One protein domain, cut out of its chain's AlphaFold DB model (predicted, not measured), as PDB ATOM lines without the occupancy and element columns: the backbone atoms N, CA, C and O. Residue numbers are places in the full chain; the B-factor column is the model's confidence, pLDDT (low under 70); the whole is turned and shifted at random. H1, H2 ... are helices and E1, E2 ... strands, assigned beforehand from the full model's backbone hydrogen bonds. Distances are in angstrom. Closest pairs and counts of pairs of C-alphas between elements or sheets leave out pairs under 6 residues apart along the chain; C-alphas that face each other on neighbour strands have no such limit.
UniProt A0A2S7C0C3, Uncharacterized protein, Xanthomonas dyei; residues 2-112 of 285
ATOM      1  N   ILE A   2     -20.684  65.240 150.579       38.38
ATOM      2  CA  ILE A   2     -19.885  66.469 150.728       38.38
ATOM      3  C   ILE A   2     -20.706  67.428 151.588       38.38
ATOM      4  O   ILE A   2     -21.744  67.917 151.146       38.38
ATOM      5  N   VAL A   3     -20.278  67.660 152.827       45.78
ATOM      6  CA  VAL A   3     -20.885  68.678 153.690       45.78
ATOM      7  C   VAL A   3     -20.232  70.009 153.340       45.78
ATOM      8  O   VAL A   3     -19.062  70.236 153.641       45.78
ATOM      9  N   VAL A   4     -20.972  70.873 152.648       53.53
ATOM     10  CA  VAL A   4     -20.524  72.237 152.356       53.53
ATOM     11  C   VAL A   4     -20.764  73.079 153.599       53.53
ATOM     12  O   VAL A   4     -21.903  73.355 153.975       53.53
ATOM     13  N   PHE A   5     -19.680  73.484 154.248       60.06
ATOM     14  CA  PHE A   5     -19.747  74.388 155.382       60.06
ATOM     15  C   PHE A   5     -19.732  75.839 154.894       60.06
ATOM     16  O   PHE A   5     -18.759  76.287 154.289       60.06
ATOM     17  N   VAL A   6     -20.804  76.584 155.165       70.81
ATOM     18  CA  VAL A   6     -20.868  78.017 154.852       70.81
ATOM     19  C   VAL A   6     -20.255  78.793 156.014       70.81
ATOM     20  O   VAL A   6     -20.810  78.838 157.113       70.81
ATOM     21  N   VAL A   7     -19.088  79.382 155.763       77.00
ATOM     22  CA  VAL A   7     -18.366  80.232 156.711       77.00
ATOM     23  C   VAL A   7     -18.529  81.682 156.272       77.00
ATOM     24  O   VAL A   7     -18.139  82.046 155.166       77.00
ATOM     25  N   GLU A   8     -19.094  82.521 157.137       79.75
ATOM     26  CA  GLU A   8     -19.347  83.931 156.830       79.75
ATOM     27  C   GLU A   8     -18.831  84.861 157.929       79.75
ATOM     28  O   GLU A   8     -18.831  84.518 159.114       79.75
ATOM     29  N   LYS A   9     -18.396  86.067 157.547       80.19
ATOM     30  CA  LYS A   9     -18.039  87.120 158.505       80.19
ATOM     31  C   LYS A   9     -19.309  87.823 158.970       80.19
ATOM     32  O   LYS A   9     -20.001  88.436 158.163       80.19
ATOM     33  N   ARG A  10     -19.587  87.784 160.272       79.19
ATOM     34  CA  ARG A  10     -20.704  88.506 160.889       79.19
ATOM     35  C   ARG A  10     -20.209  89.671 161.745       79.19
ATOM     36  O   ARG A  10     -19.162  89.542 162.389       79.19
ATOM     37  N   PRO A  11     -20.946  90.796 161.774       82.75
ATOM     38  CA  PRO A  11     -20.652  91.889 162.683       82.75
ATOM     39  C   PRO A  11     -20.872  91.435 164.120       82.75
ATOM     40  O   PRO A  11     -21.856  90.755 164.420       82.75
ATOM     41  N   VAL A  12     -19.965  91.823 165.008       86.12
ATOM     42  CA  VAL A  12     -20.129  91.592 166.437       86.12
ATOM     43  C   VAL A  12     -19.715  92.814 167.234       86.12
ATOM     44  O   VAL A  12     -18.720  93.459 166.912       86.12
ATOM     45  N   ALA A  13     -20.486  93.099 168.278       89.12
ATOM     46  CA  ALA A  13     -20.224  94.153 169.238       89.12
ATOM     47  C   ALA A  13     -19.773  93.553 170.578       89.12
ATOM     48  O   ALA A  13     -20.248  92.487 170.980       89.12
ATOM     49  N   GLN A  14     -18.855  94.231 171.261       90.69
ATOM     50  CA  GLN A  14     -18.426  93.906 172.621       90.69
ATOM     51  C   GLN A  14     -18.447  95.166 173.489       90.69
ATOM     52  O   GLN A  14     -17.807  96.159 173.145       90.69
ATOM     53  N   GLY A  15     -19.145  95.110 174.625       92.38
ATOM     54  CA  GLY A  15     -19.162  96.176 175.627       92.38
ATOM     55  C   GLY A  15     -17.782  96.408 176.244       92.38
ATOM     56  O   GLY A  15     -17.077  95.460 176.588       92.38
ATOM     57  N   CYS A  16     -17.387  97.675 176.342       91.81
ATOM     58  CA  CYS A  16     -16.059  98.117 176.778       91.81
ATOM     59  C   CYS A  16     -16.101  99.120 177.942       91.81
ATOM     60  O   CYS A  16     -15.053  99.614 178.353       91.81
ATOM     61  N   GLY A  17     -17.291  99.442 178.454       95.69
ATOM     62  CA  GLY A  17     -17.493 100.352 179.579       95.69
ATOM     63  C   GLY A  17     -18.644 101.327 179.351       95.69
ATOM     64  O   GLY A  17     -19.320 101.292 178.322       95.69
ATOM     65  N   PHE A  18     -18.842 102.214 180.318       97.00
ATOM     66  CA  PHE A  18     -19.925 103.185 180.373       97.00
ATOM     67  C   PHE A  18     -19.392 104.614 180.463       97.00
ATOM     68  O   PHE A  18     -18.354 104.880 181.075       97.00
ATOM     69  N   ILE A  19     -20.136 105.527 179.848       97.00
ATOM     70  CA  ILE A  19     -19.881 106.971 179.803       97.00
ATOM     71  C   ILE A  19     -21.212 107.729 179.883       97.00
ATOM     72  O   ILE A  19     -22.279 107.154 179.652       97.00
ATOM     73  N   ALA A  20     -21.160 109.027 180.179       96.38
ATOM     74  CA  ALA A  20     -22.308 109.916 180.027       96.38
ATOM     75  C   ALA A  20     -22.093 110.899 178.877       96.38
ATOM     76  O   ALA A  20     -21.059 111.556 178.789       96.38
ATOM     77  N   ASP A  21     -23.105 111.033 178.024       95.69
ATOM     78  CA  ASP A  21     -23.113 112.014 176.939       95.69
ATOM     79  C   ASP A  21     -24.543 112.509 176.667       95.69
ATOM     80  O   ASP A  21     -25.519 112.040 177.266       95.69
ATOM     81  N   PHE A  22     -24.684 113.483 175.772       94.25
ATOM     82  CA  PHE A  22     -25.976 113.987 175.329       94.25
ATOM     83  C   PHE A  22     -26.567 113.102 174.220       94.25
ATOM     84  O   PHE A  22     -25.976 112.912 173.158       94.25
ATOM     85  N   CYS A  23     -27.776 112.578 174.432       93.81
ATOM     86  CA  CYS A  23     -28.464 111.770 173.430       93.81
ATOM     87  C   CYS A  23     -29.333 112.642 172.521       93.81
ATOM     88  O   CYS A  23     -30.279 113.260 172.994       93.81
ATOM     89  N   LEU A  24     -29.088 112.621 171.208       92.06
ATOM     90  CA  LEU A  24     -29.875 113.392 170.233       92.06
ATOM     91  C   LEU A  24     -31.316 112.878 170.053       92.06
ATOM     92  O   LEU A  24     -32.186 113.646 169.656       92.06
ATOM     93  N   ILE A  25     -31.573 111.604 170.370       91.88
ATOM     94  CA  ILE A  25     -32.913 110.996 170.317       91.88
ATOM     95  C   ILE A  25     -33.677 111.234 171.624       91.88
ATOM     96  O   ILE A  25     -34.813 111.685 171.597       91.88
ATOM     97  N   CYS A  26     -33.064 110.968 172.786       90.94
ATOM     98  CA  CYS A  26     -33.702 111.238 174.084       90.94
ATOM     99  C   CYS A  26     -33.689 112.718 174.483       90.94
ATOM    100  O   CYS A  26     -34.372 113.078 175.438       90.94
ATOM    101  N   ARG A  27     -32.874 113.536 173.809       90.38
ATOM    102  CA  ARG A  27     -32.728 114.988 173.987       90.38
ATOM    103  C   ARG A  27     -32.317 115.423 175.396       90.38
ATOM    104  O   ARG A  27     -32.610 116.525 175.844       90.38
ATOM    105  N   THR A  28     -31.606 114.545 176.098       91.81
ATOM    106  CA  THR A  28     -31.073 114.778 177.444       91.81
ATOM    107  C   THR A  28     -29.736 114.062 177.612       91.81
ATOM    108  O   THR A  28     -29.410 113.155 176.838       91.81
ATOM    109  N   ALA A  29     -28.997 114.395 178.673       93.56
ATOM    110  CA  ALA A  29     -27.876 113.572 179.116       93.56
ATOM    111  C   ALA A  29     -28.359 112.158 179.489       93.56
ATOM    112  O   ALA A  29     -29.436 111.994 180.080       93.56
ATOM    113  N   ARG A  30     -27.604 111.133 179.085       95.62
ATOM    114  CA  ARG A  30     -27.919 109.714 179.311       95.62
ATOM    115  C   ARG A  30     -26.648 108.897 179.520       95.62
ATOM    116  O   ARG A  30     -25.560 109.323 179.147       95.62
ATOM    117  N   VAL A  31     -26.830 107.702 180.081       96.56
ATOM    118  CA  VAL A  31     -25.792 106.668 180.135       96.56
ATOM    119  C   VAL A  31     -25.664 106.021 178.763       96.56
ATOM    120  O   VAL A  31     -26.664 105.605 178.165       96.56
ATOM    121  N   PHE A  32     -24.431 105.909 178.295       97.00
ATOM    122  CA  PHE A  32     -24.067 105.170 177.102       97.00
ATOM    123  C   PHE A  32     -23.128 104.031 177.465       97.00
ATOM    124  O   PHE A  32     -22.245 104.189 178.304       97.00
ATOM    125  N   GLU A  33     -23.301 102.898 176.800       97.12
ATOM    126  CA  GLU A  33     -22.301 101.837 176.780       97.12
ATOM    127  C   GLU A  33     -21.437 102.002 175.536       97.12
ATOM    128  O   GLU A  33     -21.946 102.080 174.417       97.12
ATOM    129  N   VAL A  34     -20.128 102.065 175.735       96.38
ATOM    130  CA  VAL A  34     -19.155 102.061 174.647       96.38
ATOM    131  C   VAL A  34     -18.987 100.624 174.190       96.38
ATOM    132  O   VAL A  34     -18.606  99.762 174.981       96.38
ATOM    133  N   GLN A  35     -19.245 100.362 172.916       95.06
ATOM    134  CA  GLN A  35     -19.078  99.046 172.322       95.06
ATOM    135  C   GLN A  35     -18.018  99.102 171.216       95.06
ATOM    136  O   GLN A  35     -17.972 100.031 170.407       95.06
ATOM    137  N   ARG A  36     -17.154  98.088 171.173       92.19
ATOM    138  CA  ARG A  36     -16.245  97.838 170.052       92.19
ATOM    139  C   ARG A  36     -16.961  96.982 169.032       92.19
ATOM    140  O   ARG A  36     -17.433  95.897 169.367       92.19
ATOM    141  N   VAL A  37     -17.008  97.452 167.793       89.88
ATOM    142  CA  VAL A  37     -17.642  96.751 166.679       89.88
ATOM    143  C   VAL A  37     -16.564  96.176 165.778       89.88
ATOM    144  O   VAL A  37     -15.587  96.837 165.422       89.88
ATOM    145  N   GLY A  38     -16.737  94.912 165.425       88.69
ATOM    146  CA  GLY A  38     -15.804  94.172 164.600       88.69
ATOM    147  C   GLY A  38     -16.484  93.119 163.751       88.69
ATOM    148  O   GLY A  38     -17.706  92.984 163.748       88.69
ATOM    149  N   LEU A  39     -15.671  92.348 163.042       87.06
ATOM    150  CA  LEU A  39     -16.113  91.180 162.290       87.06
ATOM    151  C   LEU A  39     -15.541  89.925 162.941       87.06
ATOM    152  O   LEU A  39     -14.356  89.871 163.263       87.06
ATOM    153  N   ALA A  40     -16.380  88.910 163.115       86.06
ATOM    154  CA  ALA A  40     -15.954  87.574 163.504       86.06
ATOM    155  C   ALA A  40     -16.415  86.574 162.449       86.06
ATOM    156  O   ALA A  40     -17.499  86.722 161.877       86.06
ATOM    157  N   TRP A  41     -15.616  85.543 162.203       82.81
ATOM    158  CA  TRP A  41     -16.084  84.416 161.412       82.81
ATOM    159  C   TRP A  41     -17.179  83.686 162.177       82.81
ATOM    160  O   TRP A  41     -17.133  83.574 163.401       82.81
ATOM    161  N   SER A  42     -18.186  83.210 161.462       80.38
ATOM    162  CA  SER A  42     -19.240  82.400 162.039       80.38
ATOM    163  C   SER A  42     -19.642  81.269 161.109       80.38
ATOM    164  O   SER A  42     -19.637  81.426 159.888       80.38
ATOM    165  N   MET A  43     -19.998  80.138 161.706       80.06
ATOM    166  CA  MET A  43     -20.563  78.981 161.025       80.06
ATOM    167  C   MET A  43     -21.779  78.524 161.828       80.06
ATOM    168  O   MET A  43     -21.688  78.349 163.041       80.06
ATOM    169  N   PHE A  44     -22.940  78.410 161.179       75.44
ATOM    170  CA  PHE A  44     -24.217  78.081 161.836       75.44
ATOM    171  C   PHE A  44     -24.547  78.963 163.061       75.44
ATOM    172  O   PHE A  44     -25.181  78.524 164.014       75.44
ATOM    173  N   GLY A  45     -24.102  80.225 163.052       70.06
ATOM    174  CA  GLY A  45     -24.297  81.163 164.164       70.06
ATOM    175  C   GLY A  45     -23.295  81.032 165.318       70.06
ATOM    176  O   GLY A  45     -23.310  81.869 166.219       70.06
ATOM    177  N   LEU A  46     -22.388  80.052 165.282       79.50
ATOM    178  CA  LEU A  46     -21.282  79.933 166.231       79.50
ATOM    179  C   LEU A  46     -20.108  80.793 165.766       79.50
ATOM    180  O   LEU A  46     -19.731  80.741 164.598       79.50
ATOM    181  N   ARG A  47     -19.532  81.588 166.675       79.69
ATOM    182  CA  ARG A  47     -18.348  82.414 166.393       79.69
ATOM    183  C   ARG A  47     -17.110  81.520 166.320       79.69
ATOM    184  O   ARG A  47     -16.835  80.773 167.252       79.69
ATOM    185  N   LEU A  48     -16.370  81.631 165.225       81.56
ATOM    186  CA  LEU A  48     -15.109  80.946 164.982       81.56
ATOM    187  C   LEU A  48     -13.967  81.957 165.155       81.56
ATOM    188  O   LEU A  48     -13.756  82.822 164.308       81.56
ATOM    189  N   GLY A  49     -13.237  81.852 166.265       80.00
ATOM    190  CA  GLY A  49     -12.055  82.673 166.542       80.00
ATOM    191  C   GLY A  49     -12.333  84.078 167.096       80.00
ATOM    192  O   GLY A  49     -13.468  84.459 167.396       80.00
ATOM    193  N   ALA A  50     -11.250  84.839 167.271       81.12
ATOM    194  CA  ALA A  50     -11.289  86.200 167.795       81.12
ATOM    195  C   ALA A  50     -11.865  87.185 166.763       81.12
ATOM    196  O   ALA A  50     -11.616  87.073 165.563       81.12
ATOM    197  N   ALA A  51     -12.637  88.164 167.238       83.88
ATOM    198  CA  ALA A  51     -13.167  89.221 166.385       83.88
ATOM    199  C   ALA A  51     -12.093  90.269 166.077       83.88
ATOM    200  O   ALA A  51     -11.332  90.669 166.955       83.88
ATOM    201  N   THR A  52     -12.080  90.763 164.842       86.81
ATOM    202  CA  THR A  52     -11.268  91.918 164.455       86.81
ATOM    203  C   THR A  52     -12.106  93.179 164.628       86.81
ATOM    204  O   THR A  52     -13.030  93.416 163.848       86.81
ATOM    205  N   TYR A  53     -11.815  93.965 165.666       88.50
ATOM    206  CA  TYR A  53     -12.506  95.223 165.964       88.50
ATOM    207  C   TYR A  53     -11.974  96.357 165.089       88.50
ATOM    208  O   TYR A  53     -10.765  96.539 164.990       88.50
ATOM    209  N   THR A  54     -12.875  97.098 164.444       87.62
ATOM    210  CA  THR A  54     -12.513  98.157 163.489       87.62
ATOM    211  C   THR A  54     -12.825  99.554 164.003       87.62
ATOM    212  O   THR A  54     -12.119 100.492 163.654       87.62
ATOM    213  N   HIS A  55     -13.868  99.707 164.819       90.12
ATOM    214  CA  HIS A  55     -14.278 101.000 165.356       90.12
ATOM    215  C   HIS A  55     -15.032 100.848 166.678       90.12
ATOM    216  O   HIS A  55     -15.487  99.761 167.044       90.12
ATOM    217  N   GLU A  56     -15.166 101.961 167.392       92.81
ATOM    218  CA  GLU A  56     -15.986 102.078 168.592       92.81
ATOM    219  C   GLU A  56     -17.218 102.934 168.298       92.81
ATOM    220  O   GLU A  56     -17.177 103.896 167.530       92.81
ATOM    221  N   HIS A  57     -18.330 102.578 168.923       94.00
ATOM    222  CA  HIS A  57     -19.531 103.400 168.961       94.00
ATOM    223  C   HIS A  57     -20.093 103.412 170.382       94.00
ATOM    224  O   HIS A  57     -19.721 102.589 171.219       94.00
ATOM    225  N   GLN A  58     -20.975 104.357 170.671       95.00
ATOM    226  CA  GLN A  58     -21.624 104.473 171.969       95.00
ATOM    227  C   GLN A  58     -23.126 104.250 171.813       95.00
ATOM    228  O   GLN A  58     -23.765 104.846 170.949       95.00
ATOM    229  N   VAL A  59     -23.702 103.388 172.644       95.19
ATOM    230  CA  VAL A  59     -25.113 103.002 172.576       95.19
ATOM    231  C   VAL A  59     -25.852 103.556 173.783       95.19
ATOM    232  O   VAL A  59     -25.515 103.246 174.925       95.19
ATOM    233  N   CYS A  60     -26.874 104.377 173.542       95.19
ATOM    234  CA  CYS A  60     -27.699 104.931 174.613       95.19
ATOM    235  C   CYS A  60     -28.446 103.802 175.331       95.19
ATOM    236  O   CYS A  60     -29.225 103.084 174.704       95.19
ATOM    237  N   GLN A  61     -28.298 103.684 176.651       94.19
ATOM    238  CA  GLN A  61     -28.985 102.637 177.421       94.19
ATOM    239  C   GLN A  61     -30.506 102.831 177.493       94.19
ATOM    240  O   GLN A  61     -31.227 101.901 177.837       94.19
ATOM    241  N   ARG A  62     -31.018 104.017 177.130       91.00
ATOM    242  CA  ARG A  62     -32.461 104.295 177.116       91.00
ATOM    243  C   ARG A  62     -33.121 104.036 175.764       91.00
ATOM    244  O   ARG A  62     -34.087 103.292 175.703       91.00
ATOM    245  N   CYS A  63     -32.643 104.665 174.689       89.31
ATOM    246  CA  CYS A  63     -33.255 104.522 173.358       89.31
ATOM    247  C   CYS A  63     -32.544 103.515 172.451       89.31
ATOM    248  O   CYS A  63     -32.939 103.382 171.299       89.31
ATOM    249  N   ARG A  64     -31.467 102.867 172.920       90.62
ATOM    250  CA  ARG A  64     -30.635 101.918 172.154       90.62
ATOM    251  C   ARG A  64     -30.033 102.476 170.855       90.62
ATOM    252  O   ARG A  64     -29.450 101.731 170.075       90.62
ATOM    253  N   GLN A  65     -30.101 103.790 170.642       90.88
ATOM    254  CA  GLN A  65     -29.461 104.439 169.504       90.88
ATOM    255  C   GLN A  65     -27.939 104.367 169.638       90.88
ATOM    256  O   GLN A  65     -27.379 104.839 170.631       90.88
ATOM    257  N   ALA A  66     -27.293 103.836 168.601       91.31
ATOM    258  CA  ALA A  66     -25.854 103.919 168.423       91.31
ATOM    259  C   ALA A  66     -25.465 105.294 167.858       91.31
ATOM    260  O   ALA A  66     -26.060 105.775 166.889       91.31
ATOM    261  N   LEU A  67     -24.464 105.915 168.470       91.38
ATOM    262  CA  LEU A  67     -23.841 107.165 168.050       91.38
ATOM    263  C   LEU A  67     -22.333 106.935 167.871       91.38
ATOM    264  O   LEU A  67     -21.774 106.049 168.525       91.38
ATOM    265  N   PRO A  68     -21.653 107.718 167.021       90.44
ATOM    266  CA  PRO A  68     -20.197 107.699 166.951       90.44
ATOM    267  C   PRO A  68     -19.578 107.964 168.327       90.44
ATOM    268  O   PRO A  68     -20.055 108.832 169.061       90.44
ATOM    269  N   HIS A  69     -18.534 107.213 168.670       91.81
ATOM    270  CA  HIS A  69     -17.746 107.444 169.875       91.81
ATOM    271  C   HIS A  69     -16.406 108.059 169.476       91.81
ATOM    272  O   HIS A  69     -15.654 107.448 168.719       91.81
ATOM    273  N   ASP A  70     -16.114 109.250 169.987       90.69
ATOM    274  CA  ASP A  70     -14.791 109.864 169.884       90.69
ATOM    275  C   ASP A  70     -14.138 109.854 171.275       90.69
ATOM    276  O   ASP A  70     -14.601 110.573 172.169       90.69
ATOM    277  N   PRO A  71     -13.086 109.042 171.489       90.06
ATOM    278  CA  PRO A  71     -12.392 108.959 172.768       90.06
ATOM    279  C   PRO A  71     -11.833 110.301 173.248       90.06
ATOM    280  O   PRO A  71     -11.715 110.492 174.454       90.06
ATOM    281  N   ALA A  72     -11.525 111.237 172.340       91.50
ATOM    282  CA  ALA A  72     -10.966 112.543 172.690       91.50
ATOM    283  C   ALA A  72     -11.935 113.418 173.500       91.50
ATOM    284  O   ALA A  72     -11.524 114.390 174.130       91.50
ATOM    285  N   TRP A  73     -13.229 113.094 173.484       89.06
ATOM    286  CA  TRP A  73     -14.249 113.847 174.208       89.06
ATOM    287  C   TRP A  73     -14.405 113.436 175.671       89.06
ATOM    288  O   TRP A  73     -15.058 114.152 176.433       89.06
ATOM    289  N   PHE A  74     -13.812 112.310 176.066       92.81
ATOM    290  CA  PHE A  74     -14.018 111.705 177.373       92.81
ATOM    291  C   PHE A  74     -12.703 111.610 178.139       92.81
ATOM    292  O   PHE A  74     -11.669 111.248 177.586       92.81
ATOM    293  N   THR A  75     -12.753 111.876 179.441       93.00
ATOM    294  CA  THR A  75     -11.581 111.748 180.317       93.00
ATOM    295  C   THR A  75     -11.224 110.281 180.544       93.00
ATOM    296  O   THR A  75     -10.058 109.902 180.521       93.00
ATOM    297  N   GLN A  76     -12.239 109.449 180.790       93.50
ATOM    298  CA  GLN A  76     -12.095 108.017 181.046       93.50
ATOM    299  C   GLN A  76     -13.433 107.290 180.868       93.50
ATOM    300  O   GLN A  76     -14.485 107.918 180.739       93.50
ATOM    301  N   ARG A  77     -13.391 105.954 180.890       93.81
ATOM    302  CA  ARG A  77     -14.567 105.068 180.876       93.81
ATOM    303  C   ARG A  77     -14.695 104.378 182.227       93.81
ATOM    304  O   ARG A  77     -13.684 104.050 182.843       93.81
ATOM    305  N   VAL A  78     -15.923 104.108 182.654       95.44
ATOM    306  CA  VAL A  78     -16.198 103.329 183.869       95.44
ATOM    307  C   VAL A  78     -16.554 101.898 183.480       95.44
ATOM    308  O   VAL A  78     -17.227 101.677 182.478       95.44
ATOM    309  N   SER A  79     -16.089 100.903 184.230       92.56
ATOM    310  CA  SER A  79     -16.371  99.489 183.941       92.56
ATOM    311  C   SER A  79     -17.784  99.061 184.350       92.56
ATOM    312  O   SER A  79     -18.355  98.169 183.726       92.56
ATOM    313  N   SER A  80     -18.357  99.699 185.371       91.12
ATOM    314  CA  SER A  80     -19.705  99.455 185.880       91.12
ATOM    315  C   SER A  80     -20.698 100.532 185.448       91.12
ATOM    316  O   SER A  80     -20.345 101.682 185.177       91.12
ATOM    317  N   GLN A  81     -21.971 100.146 185.404       89.75
ATOM    318  CA  GLN A  81     -23.062 101.085 185.208       89.75
ATOM    319  C   GLN A  81     -23.273 101.912 186.481       89.75
ATOM    320  O   GLN A  81     -23.355 101.374 187.581       89.75
ATOM    321  N   GLU A  82     -23.383 103.225 186.311       92.44
ATOM    322  CA  GLU A  82     -23.523 104.211 187.384       92.44
ATOM    323  C   GLU A  82     -24.625 105.221 187.025       92.44
ATOM    324  O   GLU A  82     -25.177 105.207 185.917       92.44
ATOM    325  N   THR A  83     -24.967 106.110 187.960       93.44
ATOM    326  CA  THR A  83     -25.928 107.188 187.689       93.44
ATOM    327  C   THR A  83     -25.383 108.163 186.642       93.44
ATOM    328  O   THR A  83     -24.172 108.351 186.512       93.44
ATOM    329  N   VAL A  84     -26.287 108.805 185.888       92.94
ATOM    330  CA  VAL A  84     -25.906 109.770 184.841       92.94
ATOM    331  C   VAL A  84     -25.033 110.877 185.429       92.94
ATOM    332  O   VAL A  84     -23.967 111.133 184.887       92.94
ATOM    333  N   ASP A  85     -25.426 111.469 186.557       92.94
ATOM    334  CA  ASP A  85     -24.694 112.586 187.166       92.94
ATOM    335  C   ASP A  85     -23.272 112.183 187.568       92.94
ATOM    336  O   ASP A  85     -22.303 112.877 187.255       92.94
ATOM    337  N   ARG A  86     -23.117 111.000 188.175       94.44
ATOM    338  CA  ARG A  86     -21.801 110.474 188.544       94.44
ATOM    339  C   ARG A  86     -20.941 110.208 187.310       94.44
ATOM    340  O   ARG A  86     -19.770 110.579 187.289       94.44
ATOM    341  N   LEU A  87     -21.517 109.623 186.260       94.25
ATOM    342  CA  LEU A  87     -20.812 109.407 184.999       94.25
ATOM    343  C   LEU A  87     -20.430 110.722 184.315       94.25
ATOM    344  O   LEU A  87     -19.350 110.781 183.736       94.25
ATOM    345  N   ILE A  88     -21.241 111.780 184.399       94.44
ATOM    346  CA  ILE A  88     -20.872 113.104 183.875       94.44
ATOM    347  C   ILE A  88     -19.612 113.599 184.579       94.44
ATOM    348  O   ILE A  88     -18.639 113.927 183.909       94.44
ATOM    349  N   HIS A  89     -19.587 113.576 185.912       95.06
ATOM    350  CA  HIS A  89     -18.423 114.027 186.675       95.06
ATOM    351  C   HIS A  89     -17.152 113.225 186.369       95.06
ATOM    352  O   HIS A  89     -16.072 113.805 186.283       95.06
ATOM    353  N   ILE A  90     -17.273 111.907 186.188       95.31
ATOM    354  CA  ILE A  90     -16.126 111.012 185.986       95.31
ATOM    355  C   ILE A  90     -15.637 111.018 184.532       95.31
ATOM    356  O   ILE A  90     -14.432 111.001 184.293       95.31
ATOM    357  N   THR A  91     -16.561 110.985 183.568       95.62
ATOM    358  CA  THR A  91     -16.252 110.688 182.158       95.62
ATOM    359  C   THR A  91     -16.289 111.916 181.258       95.62
ATOM    360  O   THR A  91     -15.494 111.984 180.324       95.62
ATOM    361  N   GLN A  92     -17.155 112.901 181.531       93.56
ATOM    362  CA  GLN A  92     -17.287 114.101 180.699       93.56
ATOM    363  C   GLN A  92     -17.706 115.336 181.524       93.56
ATOM    364  O   GLN A  92     -18.816 115.850 181.353       93.56
ATOM    365  N   PRO A  93     -16.828 115.870 182.396       92.25
ATOM    366  CA  PRO A  93     -17.169 117.012 183.253       92.25
ATOM    367  C   PRO A  93     -17.505 118.277 182.444       92.25
ATOM    368  O   PRO A  93     -18.296 119.110 182.879       92.25
ATOM    369  N   ALA A  94     -16.972 118.392 181.223       92.56
ATOM    370  CA  ALA A  94     -17.256 119.482 180.295       92.56
ATOM    371  C   ALA A  94     -18.542 119.284 179.458       92.56
ATOM    372  O   ALA A  94     -18.746 120.020 178.493       92.56
ATOM    373  N   LEU A  95     -19.421 118.322 179.789       91.69
ATOM    374  CA  LEU A  95     -20.629 118.013 179.003       91.69
ATOM    375  C   LEU A  95     -21.501 119.252 178.768       91.69
ATOM    376  O   LEU A  95     -21.923 119.495 177.637       91.69
ATOM    377  N   ALA A  96     -21.746 120.042 179.817       91.44
ATOM    378  CA  ALA A  96     -22.579 121.239 179.729       91.44
ATOM    379  C   ALA A  96     -21.971 122.295 178.798       91.44
ATOM    380  O   ALA A  96     -22.678 122.837 177.954       91.44
ATOM    381  N   ALA A  97     -20.661 122.539 178.897       92.19
ATOM    382  CA  ALA A  97     -19.959 123.479 178.026       92.19
ATOM    383  C   ALA A  97     -19.957 122.998 176.567       92.19
ATOM    384  O   ALA A  97     -20.277 123.755 175.651       92.19
ATOM    385  N   ARG A  98     -19.674 121.710 176.354       91.94
ATOM    386  CA  ARG A  98     -19.609 121.080 175.032       91.94
ATOM    387  C   ARG A  98     -20.948 121.106 174.297       91.94
ATOM    388  O   ARG A  98     -20.992 121.371 173.100       91.94
ATOM    389  N   HIS A  99     -22.041 120.857 175.016       93.44
ATOM    390  CA  HIS A  99     -23.394 120.814 174.454       93.44
ATOM    391  C   HIS A  99     -24.214 122.074 174.759       93.44
ATOM    392  O   HIS A  99     -25.429 122.053 174.573       93.44
ATOM    393  N   ALA A 100     -23.587 123.181 175.172       92.19
ATOM    394  CA  ALA A 100     -24.275 124.393 175.634       92.19
ATOM    395  C   ALA A 100     -25.315 124.911 174.629       92.19
ATOM    396  O   ALA A 100     -26.466 125.165 174.984       92.19
ATOM    397  N   ARG A 101     -24.941 124.987 173.342       92.88
ATOM    398  CA  ARG A 101     -25.860 125.391 172.264       92.88
ATOM    399  C   ARG A 101     -27.069 124.463 172.182       92.88
ATOM    400  O   ARG A 101     -28.191 124.935 172.031       92.88
ATOM    401  N   ARG A 102     -26.843 123.149 172.260       91.94
ATOM    402  CA  ARG A 102     -27.919 122.167 172.144       91.94
ATOM    403  C   ARG A 102     -28.833 122.208 173.363       91.94
ATOM    404  O   ARG A 102     -30.041 122.252 173.183       91.94
ATOM    405  N   LEU A 103     -28.270 122.260 174.567       91.00
ATOM    406  CA  LEU A 103     -29.022 122.359 175.818       91.00
ATOM    407  C   LEU A 103     -29.922 123.601 175.846       91.00
ATOM    408  O   LEU A 103     -31.083 123.479 176.221       91.00
ATOM    409  N   LYS A 104     -29.438 124.745 175.346       91.56
ATOM    410  CA  LYS A 104     -30.246 125.966 175.211       91.56
ATOM    411  C   LYS A 104     -31.461 125.777 174.294       91.56
ATOM    412  O   LYS A 104     -32.544 126.248 174.615       91.56
ATOM    413  N   ILE A 105     -31.301 125.072 173.170       91.44
ATOM    414  CA  ILE A 105     -32.418 124.753 172.261       91.44
ATOM    415  C   ILE A 105     -33.424 123.818 172.948       91.44
ATOM    416  O   ILE A 105     -34.631 123.985 172.789       91.44
ATOM    417  N   GLU A 106     -32.944 122.836 173.716       90.25
ATOM    418  CA  GLU A 106     -33.822 121.922 174.459       90.25
ATOM    419  C   GLU A 106     -34.608 122.623 175.570       90.25
ATOM    420  O   GLU A 106     -35.770 122.288 175.804       90.25
ATOM    421  N   GLU A 107     -33.990 123.590 176.240       88.69
ATOM    422  CA  GLU A 107     -34.638 124.440 177.236       88.69
ATOM    423  C   GLU A 107     -35.714 125.322 176.591       88.69
ATOM    424  O   GLU A 107     -36.874 125.246 176.983       88.69
ATOM    425  N   GLN A 108     -35.382 126.023 175.500       89.44
ATOM    426  CA  GLN A 108     -36.350 126.819 174.737       89.44
ATOM    427  C   GLN A 108     -37.536 125.987 174.244       89.44
ATOM    428  O   GLN A 108     -38.681 126.412 174.367       89.44
ATOM    429  N   MET A 109     -37.285 124.782 173.721       88.31
ATOM    430  CA  MET A 109     -38.365 123.896 173.291       88.31
ATOM    431  C   MET A 109     -39.267 123.483 174.461       88.31
ATOM    432  O   MET A 109     -40.481 123.372 174.287       88.31
ATOM    433  N   ARG A 110     -38.682 123.216 175.636       85.06
ATOM    434  CA  ARG A 110     -39.432 122.816 176.834       85.06
ATOM    435  C   ARG A 110     -40.358 123.930 177.312       85.06
ATOM    436  O   ARG A 110     -41.469 123.623 177.743       85.06
ATOM    437  N   ASP A 111     -39.903 125.174 177.225       85.75
ATOM    438  CA  ASP A 111     -40.658 126.345 177.665       85.75
ATOM    439  C   ASP A 111     -41.727 126.745 176.644       85.75
ATOM    440  O   ASP A 111     -42.884 126.965 177.004       85.75
ATOM    441  N   SER A 112     -41.369 126.803 175.358       84.81
ATOM    442  CA  SER A 112     -42.311 127.046 174.268       84.81
ATOM    443  C   SER A 112     -41.760 126.551 172.932       84.81
ATOM    444  O   SER A 112     -40.965 127.210 172.268       84.81
TER     445      SER A 112
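Overview. This is residues 2 to 112 of the 285 residues of an uncharacterized protein of Xanthomonas dyei (UniProt A0A2S7C0C3). A long, twisted ribbon of three antiparallel strands, E1, E2 and E3, makes most of the length, with short E4 beside E3. H1 packs across the ribbon near the E1 to E2 turn, and H2 leads from it to H3, whose residues 107 to 111 stick out with residue 112. The printed part has 111 residues, in the order E1 E2 E3 E4 H1 H2 H3; the sheet E1 - E2 - E3 - E4 is a meander, each strand the antiparallel neighbour of the one before, and the class is mixed. The whole is loose, with a radius of gyration of the C-alphas of 18.0 A, and a rod spanning 69 by 30 by 21 A.

Along the chain. E1, residues 7 to 23, begins at C-alpha 7 (-18.366, 80.232, 156.711), is 37.1 A long and bends by 108 degrees at residue 20. E2, residues 28 to 43, is 40.8 A long; E3, residues 46 to 60, 27.1 A. E4 is residues 66 to 68, H1 84 to 91 and H2 95 to 98. H3, residues 100 to 111, is 16.6 A long and ends at C-alpha 111 (-40.658, 126.345, 177.665).

Arrangement. Hairpin E1 and E2 has N 12 and O 38 at 2.8 A, hairpin E2 and E3 N 35 and O 57 at 2.8 A, and hairpin E3 and E4 N 58 and O 67 at 2.8 A, within hydrogen-bond range. H1 is on the sheet at a height of 7.6 A, across the strands, at 77 degrees to E1 on the local plane; the closest C-alphas, Ala 20 and Ile 88, are 5.2 A apart. H2 and H3 only graze the sheet. H1 and H3 are apart. In H1 and H3 every O i to N i+4 pair is within range; H2 is too short for one.

Size, cuts and confidence. The farthest C-alphas, Ile 2 and Asp 111, are 68.9 A apart. The printed part has no cut. The link E4 to H1 is long, 15 residues. Residues 2 to 5 have pLDDT under 70.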